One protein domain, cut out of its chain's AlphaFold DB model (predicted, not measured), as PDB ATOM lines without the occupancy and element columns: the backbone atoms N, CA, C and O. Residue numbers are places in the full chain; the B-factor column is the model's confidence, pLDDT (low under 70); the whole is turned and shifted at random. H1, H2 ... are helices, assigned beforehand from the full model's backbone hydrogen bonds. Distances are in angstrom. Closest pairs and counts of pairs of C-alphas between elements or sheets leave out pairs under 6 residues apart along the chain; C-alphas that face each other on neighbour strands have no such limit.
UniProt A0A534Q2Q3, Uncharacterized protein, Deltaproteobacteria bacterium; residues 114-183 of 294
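What this domain is: This is residues 114 to 183 of the 294 residues of an uncharacterized protein of Deltaproteobacteria bacterium (UniProt A0A534Q2Q3). Two helices, H2 and H3, fold back on each other as a helical hairpin, and the shorter H4 packs on the H3 end that lies away from the turn between them. The very short H1 makes a corner with the first part of H2, while at the far end of the printed part residues 176 to 183, with H5 in them, stick out free beyond this body. The printed part has 70 residues with five named helices, in the order H1, H2, H3, H4, H5, and no named strand; the class is all helix. It is elongated, with spans of 45 by 26 by 16 A, and only just loose, close to compact, with a radius of gyration of the C-alphas of 13.4 A.

Where its parts are: H1 is residues 114 to 117 and begins at C-alpha 114, at (4.503, 24.442, 32.170); it is 5.4 A from first to last C-alpha. H2, the longest helix, is residues 121 to 135 and measures 21.2 A, beginning at C-alpha 121, at (12.690, 29.680, 39.903). H3 is residues 144 to 153, 14.3 A long. H4 is residues 162 to 168, 10.1 A long. H5 is residues 178 to 183, 8.5 A long, and ends at C-alpha 183, at (9.679, 53.783, 43.036).

How they stand to each other: H1 and H2 touch only at the corner by their tight link; the closest C-alphas are those of Ala 117 and Leu 124, 4.3 A apart, and H2 touches H1 with residues 123 to 127 alone. H2 and H3 touch and form a hairpin, the closest C-alphas being those of Leu 129 and Ile 146, 6.4 A apart. They run opposite ways at a steep tilt of 36 degrees, only just past shallow. H3 and H4 touch, with the C-alphas of Tyr 153 and Leu 162 closest at 4.5 A, and run the same way at a steep tilt of 43 degrees. H2 and H4 are close but not clearly touching, with the C-alphas of Lys 125 and Tyr 163 closest at 8.0 A, and stand about perpendicular at 76 degrees. H5 touches no helix. In H2, H3, H4 and H5 every O i to N i+4 pair is within hydrogen-bond range; H1 is too short for such a pair, and its one O i to N i+3 pair is within range.

The domain as a whole: The two C-alphas farthest apart are those of Gly 138 and Arg 183, 45.8 A. Without residues 176 to 183, which stand free, the body of 62 residues spans 37 by 26 by 16 A. The printed part has no cut. The link from H1 to H2 is tight, and the other three are short. The mean pLDDT of the printed part is 94.9, and no printed residue is under 70.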
ATOM      1  N   THR A 114       4.686  23.299  33.082       83.19
ATOM      2  CA  THR A 114       4.503  24.442  32.170       83.19
ATOM      3  C   THR A 114       3.873  25.622  32.874       83.19
ATOM      4  O   THR A 114       4.450  26.706  32.815       83.19
ATOM      5  N   GLY A 115       2.773  25.409  33.591       86.06
ATOM      6  CA  GLY A 115       2.154  26.456  34.398       86.06
ATOM      7  C   GLY A 115       3.062  26.954  35.524       86.06
ATOM      8  O   GLY A 115       3.004  28.121  35.889       86.06
ATOM      9  N   LEU A 116       3.942  26.101  36.054       95.81
ATOM     10  CA  LEU A 116       4.846  26.477  37.145       95.81
ATOM     11  C   LEU A 116       6.115  27.206  36.699       95.81
ATOM     12  O   LEU A 116       6.731  27.892  37.511       95.81
ATOM     13  N   ALA A 117       6.520  27.083  35.435       95.94
ATOM     14  CA  ALA A 117       7.740  27.717  34.936       95.94
ATOM     15  C   ALA A 117       7.669  29.245  34.940       95.94
ATOM     16  O   ALA A 117       8.700  29.897  35.043       95.94
ATOM     17  N   SER A 118       6.476  29.830  34.856       95.19
ATOM     18  CA  SER A 118       6.317  31.278  34.988       95.19
ATOM     19  C   SER A 118       6.401  31.762  36.435       95.19
ATOM     20  O   SER A 118       6.506  32.964  36.661       95.19
ATOM     21  N   ARG A 119       6.355  30.853  37.415       95.81
ATOM     22  CA  ARG A 119       6.174  31.186  38.833       95.81
ATOM     23  C   ARG A 119       7.337  30.770  39.724       95.81
ATOM     24  O   ARG A 119       7.645  31.487  40.674       95.81
ATOM     25  N   LEU A 120       7.936  29.608  39.460       97.31
ATOM     26  CA  LEU A 120       8.942  28.989  40.318       97.31
ATOM     27  C   LEU A 120      10.326  29.008  39.670       97.31
ATOM     28  O   LEU A 120      10.508  28.476  38.573       97.31
ATOM     29  N   ASP A 121      11.316  29.534  40.395       96.88
ATOM     30  CA  ASP A 121      12.690  29.680  39.903       96.88
ATOM     31  C   ASP A 121      13.295  28.348  39.455       96.88
ATOM     32  O   ASP A 121      13.820  28.227  38.346       96.88
ATOM     33  N   TRP A 122      13.192  27.322  40.303       96.25
ATOM     34  CA  TRP A 122      13.774  26.015  40.012       96.25
ATOM     35  C   TRP A 122      13.113  25.360  38.796       96.25
ATOM     36  O   TRP A 122      13.804  24.716  38.013       96.25
ATOM     37  N   VAL A 123      11.806  25.566  38.591       96.88
ATOM     38  CA  VAL A 123      11.069  25.004  37.450       96.88
ATOM     39  C   VAL A 123      11.484  25.695  36.157       96.88
ATOM     40  O   VAL A 123      11.784  25.019  35.170       96.88
ATOM     41  N   LEU A 124      11.546  27.033  36.158       97.12
ATOM     42  CA  LEU A 124      11.997  27.805  35.001       97.12
ATOM     43  C   LEU A 124      13.424  27.419  34.618       97.12
ATOM     44  O   LEU A 124      13.687  27.032  33.477       97.12
ATOM     45  N   LYS A 125      14.333  27.466  35.595       97.06
ATOM     46  CA  LYS A 125      15.733  27.084  35.431       97.06
ATOM     47  C   LYS A 125      15.857  25.657  34.903       97.06
ATOM     48  O   LYS A 125      16.539  25.436  33.905       97.06
ATOM     49  N   PHE A 126      15.166  24.697  35.515       95.50
ATOM     50  CA  PHE A 126      15.202  23.298  35.094       95.50
ATOM     51  C   PHE A 126      14.789  23.141  33.627       95.50
ATOM     52  O   PHE A 126      15.503  22.498  32.857       95.50
ATOM     53  N   ARG A 127      13.711  23.810  33.196       94.94
ATOM     54  CA  ARG A 127      13.283  23.802  31.788       94.94
ATOM     55  C   ARG A 127      14.308  24.418  30.844       94.94
ATOM     56  O   ARG A 127      14.507  23.887  29.752       94.94
ATOM     57  N   ILE A 128      14.942  25.525  31.231       95.50
ATOM     58  CA  ILE A 128      15.980  26.183  30.424       95.50
ATOM     59  C   ILE A 128      17.145  25.216  30.186       95.50
ATOM     60  O   ILE A 128      17.556  25.012  29.042       95.50
ATOM     61  N   LEU A 129      17.635  24.576  31.252       96.62
ATOM     62  CA  LEU A 129      18.760  23.642  31.182       96.62
ATOM     63  C   LEU A 129      18.401  22.376  30.392       96.62
ATOM     64  O   LEU A 129      19.156  21.965  29.511       96.62
ATOM     65  N   GLN A 130      17.215  21.805  30.623       95.00
ATOM     66  CA  GLN A 130      16.725  20.664  29.848       95.00
ATOM     67  C   GLN A 130      16.603  20.991  28.358       95.00
ATOM     68  O   GLN A 130      17.017  20.193  27.518       95.00
ATOM     69  N   ARG A 131      16.075  22.172  28.013       95.00
ATOM     70  CA  ARG A 131      15.968  22.615  26.620       95.00
ATOM     71  C   ARG A 131      17.345  22.755  25.973       95.00
ATOM     72  O   ARG A 131      17.508  22.330  24.833       95.00
ATOM     73  N   ALA A 132      18.332  23.304  26.682       96.31
ATOM     74  CA  ALA A 132      19.704  23.394  26.180       96.31
ATOM     75  C   ALA A 132      20.288  22.004  25.871       96.31
ATOM     76  O   ALA A 132      20.837  21.795  24.790       96.31
ATOM     77  N   MET A 133      20.085  21.034  26.768       96.94
ATOM     78  CA  MET A 133      20.523  19.647  26.567       96.94
ATOM     79  C   MET A 133      19.805  18.949  25.404       96.94
ATOM     80  O   MET A 133      20.418  18.176  24.677       96.94
ATOM     81  N   GLN A 134      18.516  19.230  25.194       96.25
ATOM     82  CA  GLN A 134      17.751  18.682  24.067       96.25
ATOM     83  C   GLN A 134      18.204  19.255  22.716       96.25
ATOM     84  O   GLN A 134      18.177  18.553  21.709       96.25
ATOM     85  N   GLN A 135      18.597  20.531  22.683       96.50
ATOM     86  CA  GLN A 135      19.016  21.230  21.461       96.50
ATOM     87  C   GLN A 135      20.450  20.884  21.040       96.50
ATOM     88  O   GLN A 135      20.781  21.011  19.864       96.50
ATOM     89  N   GLN A 136      21.298  20.459  21.980       94.94
ATOM     90  CA  GLN A 136      22.699  20.124  21.724       94.94
ATOM     91  C   GLN A 136      22.997  18.680  22.148       94.94
ATOM     92  O   GLN A 136      23.366  18.432  23.302       94.94
ATOM     93  N   PRO A 137      22.861  17.717  21.214       88.00
ATOM     94  CA  PRO A 137      23.195  16.321  21.463       88.00
ATOM     95  C   PRO A 137      24.648  16.191  21.941       88.00
ATOM     96  O   PRO A 137      25.579  16.505  21.205       88.00
ATOM     97  N   GLY A 138      24.839  15.758  23.189       93.31
ATOM     98  CA  GLY A 138      26.154  15.633  23.836       93.31
ATOM     99  C   GLY A 138      26.271  16.388  25.162       93.31
ATOM    100  O   GLY A 138      27.119  16.039  25.984       93.31
ATOM    101  N   LEU A 139      25.398  17.367  25.421       96.94
ATOM    102  CA  LEU A 139      25.330  18.006  26.732       96.94
ATOM    103  C   LEU A 139      24.647  17.095  27.759       96.94
ATOM    104  O   LEU A 139      23.618  16.473  27.498       96.94
ATOM    105  N   THR A 140      25.220  17.052  28.959       96.81
ATOM    106  CA  THR A 140      24.701  16.324  30.123       96.81
ATOM    107  C   THR A 140      24.680  17.249  31.337       96.81
ATOM    108  O   THR A 140      25.315  18.302  31.328       96.81
ATOM    109  N   TRP A 141      24.038  16.839  32.431       95.69
ATOM    110  CA  TRP A 141      24.086  17.580  33.701       95.69
ATOM    111  C   TRP A 141      25.513  17.781  34.253       95.69
ATOM    112  O   TRP A 141      25.743  18.678  35.061       95.69
ATOM    113  N   ALA A 142      26.492  16.982  33.807       96.56
ATOM    114  CA  ALA A 142      27.894  17.124  34.199       96.56
ATOM    115  C   ALA A 142      28.679  18.143  33.347       96.56
ATOM    116  O   ALA A 142      29.781  18.543  33.741       96.56
ATOM    117  N   SER A 143      28.133  18.567  32.203       98.12
ATOM    118  CA  SER A 143      28.786  19.468  31.248       98.12
ATOM    119  C   SER A 143      29.034  20.857  31.850       98.12
ATOM    120  O   SER A 143      28.203  21.394  32.589       98.12
ATOM    121  N   ARG A 144      30.183  21.466  31.528       97.62
ATOM    122  CA  ARG A 144      30.564  22.796  32.047       97.62
ATOM    123  C   ARG A 144      29.623  23.886  31.540       97.62
ATOM    124  O   ARG A 144      29.346  24.836  32.258       97.62
ATOM    125  N   GLU A 145      29.099  23.707  30.338       96.94
ATOM    126  CA  GLU A 145      28.132  24.565  29.666       96.94
ATOM    127  C   GLU A 145      26.812  24.624  30.443       96.94
ATOM    128  O   GLU A 145      26.285  25.707  30.673       96.94
ATOM    129  N   ILE A 146      26.314  23.480  30.927       98.00
ATOM    130  CA  ILE A 146      25.087  23.425  31.738       98.00
ATOM    131  C   ILE A 146      25.297  24.106  33.091       98.00
ATOM    132  O   ILE A 146      24.450  24.889  33.513       98.00
ATOM    133  N   LYS A 147      26.455  23.897  33.731       97.12
ATOM    134  CA  LYS A 147      26.821  24.613  34.968       97.12
ATOM    135  C   LYS A 147      26.937  26.122  34.749       97.12
ATOM    136  O   LYS A 147      26.526  26.907  35.596       97.12
ATOM    137  N   HIS A 148      27.479  26.539  33.607       97.06
ATOM    138  CA  HIS A 148      27.560  27.950  33.254       97.06
ATOM    139  C   HIS A 148      26.170  28.570  33.068       97.06
ATOM    140  O   HIS A 148      25.920  29.642  33.607       97.06
ATOM    141  N   LEU A 149      25.253  27.885  32.375       97.25
ATOM    142  CA  LEU A 149      23.865  28.338  32.231       97.25
ATOM    143  C   LEU A 149      23.131  28.406  33.579       97.25
ATOM    144  O   LEU A 149      22.389  29.357  33.812       97.25
ATOM    145  N   ASP A 150      23.359  27.445  34.478       96.62
ATOM    146  CA  ASP A 150      22.814  27.479  35.842       96.62
ATOM    147  C   ASP A 150      23.286  28.728  36.605       96.62
ATOM    148  O   ASP A 150      22.475  29.456  37.181       96.62
ATOM    149  N   HIS A 151      24.579  29.057  36.527       96.00
ATOM    150  CA  HIS A 151      25.099  30.300  37.102       96.00
ATOM    151  C   HIS A 151      24.535  31.554  36.422       96.00
ATOM    152  O   HIS A 151      24.146  32.495  37.114       96.00
ATOM    153  N   LEU A 152      24.444  31.571  35.090       96.88
ATOM    154  CA  LEU A 152      23.889  32.702  34.341       96.88
ATOM    155  C   LEU A 152      22.412  32.955  34.649       96.88
ATOM    156  O   LEU A 152      21.965  34.095  34.538       96.88
ATOM    157  N   TYR A 153      21.650  31.935  35.051       97.44
ATOM    158  CA  TYR A 153      20.272  32.130  35.498       97.44
ATOM    159  C   TYR A 153      20.190  33.137  36.647       97.44
ATOM    160  O   TYR A 153      19.348  34.028  36.608       97.44
ATOM    161  N   GLY A 154      21.086  33.011  37.629       95.38
ATOM    162  CA  GLY A 154      21.132  33.853  38.825       95.38
ATOM    163  C   GLY A 154      21.833  35.202  38.646       95.38
ATOM    164  O   GLY A 154      22.003  35.917  39.630       95.38
ATOM    165  N   SER A 155      22.292  35.544  37.437       95.69
ATOM    166  CA  SER A 155      22.980  36.817  37.201       95.69
ATOM    167  C   SER A 155      22.026  38.000  37.385       95.69
ATOM    168  O   SER A 155      20.938  38.019  36.812       95.69
ATOM    169  N   LEU A 156      22.456  39.012  38.142       94.06
ATOM    170  CA  LEU A 156      21.703  40.256  38.342       94.06
ATOM    171  C   LEU A 156      21.852  41.247  37.180       94.06
ATOM    172  O   LEU A 156      21.148  42.247  37.160       94.06
ATOM    173  N   ASP A 157      22.744  40.983  36.219       94.00
ATOM    174  CA  ASP A 157      22.869  41.797  35.008       94.00
ATOM    175  C   ASP A 157      21.650  41.564  34.092       94.00
ATOM    176  O   ASP A 157      21.514  40.460  33.546       94.00
ATOM    177  N   PRO A 158      20.789  42.574  33.857       89.50
ATOM    178  CA  PRO A 158      19.615  42.423  33.000       89.50
ATOM    179  C   PRO A 158      19.963  42.049  31.551       89.50
ATOM    180  O   PRO A 158      19.160  41.408  30.866       89.50
ATOM    181  N   GLY A 159      21.148  42.430  31.066       92.62
ATOM    182  CA  GLY A 159      21.623  42.136  29.715       92.62
ATOM    183  C   GLY A 159      22.104  40.696  29.528       92.62
ATOM    184  O   GLY A 159      21.997  40.165  28.424       92.62
ATOM    185  N   ALA A 160      22.584  40.053  30.596       91.38
ATOM    186  CA  ALA A 160      23.208  38.729  30.534       91.38
ATOM    187  C   ALA A 160      22.415  37.616  31.242       91.38
ATOM    188  O   ALA A 160      22.532  36.448  30.868       91.38
ATOM    189  N   GLY A 161      21.631  37.947  32.271       96.00
ATOM    190  CA  GLY A 161      20.938  36.958  33.092       96.00
ATOM    191  C   GLY A 161      19.784  36.271  32.367       96.00
ATOM    192  O   GLY A 161      18.935  36.922  31.752       96.00
ATOM    193  N   LEU A 162      19.731  34.936  32.458       96.56
ATOM    194  CA  LEU A 162      18.705  34.158  31.750       96.56
ATOM    195  C   LEU A 162      17.307  34.428  32.309       96.56
ATOM    196  O   LEU A 162      16.366  34.503  31.526       96.56
ATOM    197  N   TYR A 163      17.161  34.622  33.623       97.19
ATOM    198  CA  TYR A 163      15.873  34.984  34.219       97.19
ATOM    199  C   TYR A 163      15.290  36.254  33.576       97.19
ATOM    200  O   TYR A 163      14.172  36.225  33.063       97.19
ATOM    201  N   TRP A 164      16.083  37.330  33.493       95.62
ATOM    202  CA  TRP A 164      15.661  38.611  32.909       95.62
ATOM    203  C   TRP A 164      15.301  38.496  31.428       95.62
ATOM    204  O   TRP A 164      14.384  39.161  30.950       95.62
ATOM    205  N   ALA A 165      15.995  37.632  30.683       95.69
ATOM    206  CA  ALA A 165      15.641  37.356  29.296       95.69
ATOM    207  C   ALA A 165      14.239  36.732  29.175       95.69
ATOM    208  O   ALA A 165      13.469  37.136  28.306       95.69
ATOM    209  N   TYR A 166      13.887  35.784  30.051       95.50
ATOM    210  CA  TYR A 166      12.558  35.164  30.064       95.50
ATOM    211  C   TYR A 166      11.471  36.105  30.593       95.50
ATOM    212  O   TYR A 166      10.362  36.107  30.058       95.50
ATOM    213  N   GLU A 167      11.783  36.943  31.581       94.62
ATOM    214  CA  GLU A 167      10.863  37.979  32.055       94.62
ATOM    215  C   GLU A 167      10.503  38.964  30.929       94.62
ATOM    216  O   GLU A 167       9.320  39.185  30.668       94.62
ATOM    217  N   ARG A 168      11.492  39.475  30.176       93.69
ATOM    218  CA  ARG A 168      11.253  40.370  29.024       93.69
ATOM    219  C   ARG A 168      10.417  39.739  27.913       93.69
ATOM    220  O   ARG A 168       9.737  40.452  27.182       93.69
ATOM    221  N   LEU A 169      10.474  38.416  27.771       94.62
ATOM    222  CA  LEU A 169       9.651  37.666  26.819       94.62
ATOM    223  C   LEU A 169       8.223  37.412  27.331       94.62
ATOM    224  O   LEU A 169       7.443  36.758  26.641       94.62
ATOM    225  N   GLY A 170       7.873  37.901  28.526       93.38
ATOM    226  CA  GLY A 170       6.561  37.704  29.140       93.38
ATOM    227  C   GLY A 170       6.342  36.290  29.674       93.38
ATOM    228  O   GLY A 170       5.202  35.883  29.879       93.38
ATOM    229  N   ALA A 171       7.413  35.517  29.884       93.25
ATOM    230  CA  ALA A 171       7.320  34.137  30.355       93.25
ATOM    231  C   ALA A 171       7.238  34.015  31.886       93.25
ATOM    232  O   ALA A 171       7.125  32.900  32.388       93.25
ATOM    233  N   VAL A 172       7.315  35.130  32.621       94.69
ATOM    234  CA  VAL A 172       7.300  35.180  34.090       94.69
ATOM    235  C   VAL A 172       6.042  35.901  34.573       94.69
ATOM    236  O   VAL A 172       5.689  36.966  34.071       94.69
ATOM    237  N   GLU A 173       5.376  35.319  35.567       93.19
ATOM    238  CA  GLU A 173       4.236  35.908  36.266       93.19
ATOM    239  C   GLU A 173       4.736  37.021  37.199       93.19
ATOM    240  O   GLU A 173       5.484  36.766  38.147       93.19
ATOM    241  N   ARG A 174       4.345  38.268  36.918       92.88
ATOM    242  CA  ARG A 174       4.701  39.431  37.741       92.88
ATOM    243  C   ARG A 174       3.659  39.654  38.833       92.88
ATOM    244  O   ARG A 174       2.464  39.577  38.572       92.88
ATOM    245  N   VAL A 175       4.131  39.990  40.033       92.62
ATOM    246  CA  VAL A 175       3.275  40.394  41.169       92.62
ATOM    247  C   VAL A 175       3.311  41.908  41.394       92.62
ATOM    248  O   VAL A 175       2.376  42.465  41.961       92.62
ATOM    249  N   VAL A 176       4.364  42.579  40.921       92.44
ATOM    250  CA  VAL A 176       4.534  44.036  40.985       92.44
ATOM    251  C   VAL A 176       4.945  44.576  39.618       92.44
ATOM    252  O   VAL A 176       5.581  43.877  38.816       92.44
ATOM    253  N   SER A 177       4.565  45.817  39.340       93.00
ATOM    254  CA  SER A 177       4.923  46.524  38.113       93.00
ATOM    255  C   SER A 177       6.338  47.101  38.165       93.00
ATOM    256  O   SER A 177       6.911  47.310  39.232       93.00
ATOM    257  N   GLU A 178       6.891  47.420  36.995       91.44
ATOM    258  CA  GLU A 178       8.219  48.036  36.884       91.44
ATOM    259  C   GLU A 178       8.274  49.399  37.577       91.44
ATOM    260  O   GLU A 178       9.235  49.718  38.267       91.44
ATOM    261  N   SER A 179       7.206  50.188  37.444       94.94
ATOM    262  CA  SER A 179       7.102  51.495  38.088       94.94
ATOM    263  C   SER A 179       7.074  51.402  39.612       94.94
ATOM    264  O   SER A 179       7.586  52.295  40.281       94.94
ATOM    265  N   GLU A 180       6.496  50.339  40.178       94.88
ATOM    266  CA  GLU A 180       6.533  50.120  41.628       94.88
ATOM    267  C   GLU A 180       7.938  49.753  42.102       94.88
ATOM    268  O   GLU A 180       8.382  50.286  43.117       94.88
ATOM    269  N   ILE A 181       8.646  48.897  41.356       93.75
ATOM    270  CA  ILE A 181      10.038  48.537  41.655       93.75
ATOM    271  C   ILE A 181      10.919  49.787  41.615       93.75
ATOM    272  O   ILE A 181      11.603  50.069  42.596       93.75
ATOM    273  N   GLU A 182      10.851  50.571  40.533       94.94
ATOM    274  CA  GLU A 182      11.632  51.804  40.383       94.94
ATOM    275  C   GLU A 182      11.323  52.805  41.501       94.94
ATOM    276  O   GLU A 182      12.230  53.411  42.068       94.94
ATOM    277  N   ARG A 183      10.050  52.941  41.894       95.25
ATOM    278  CA  ARG A 183       9.679  53.783  43.036       95.25
ATOM    279  C   ARG A 183      10.388  53.336  44.317       95.25
ATOM    280  O   ARG A 183      10.925  54.185  45.020       95.25
TER     281      ARG A 183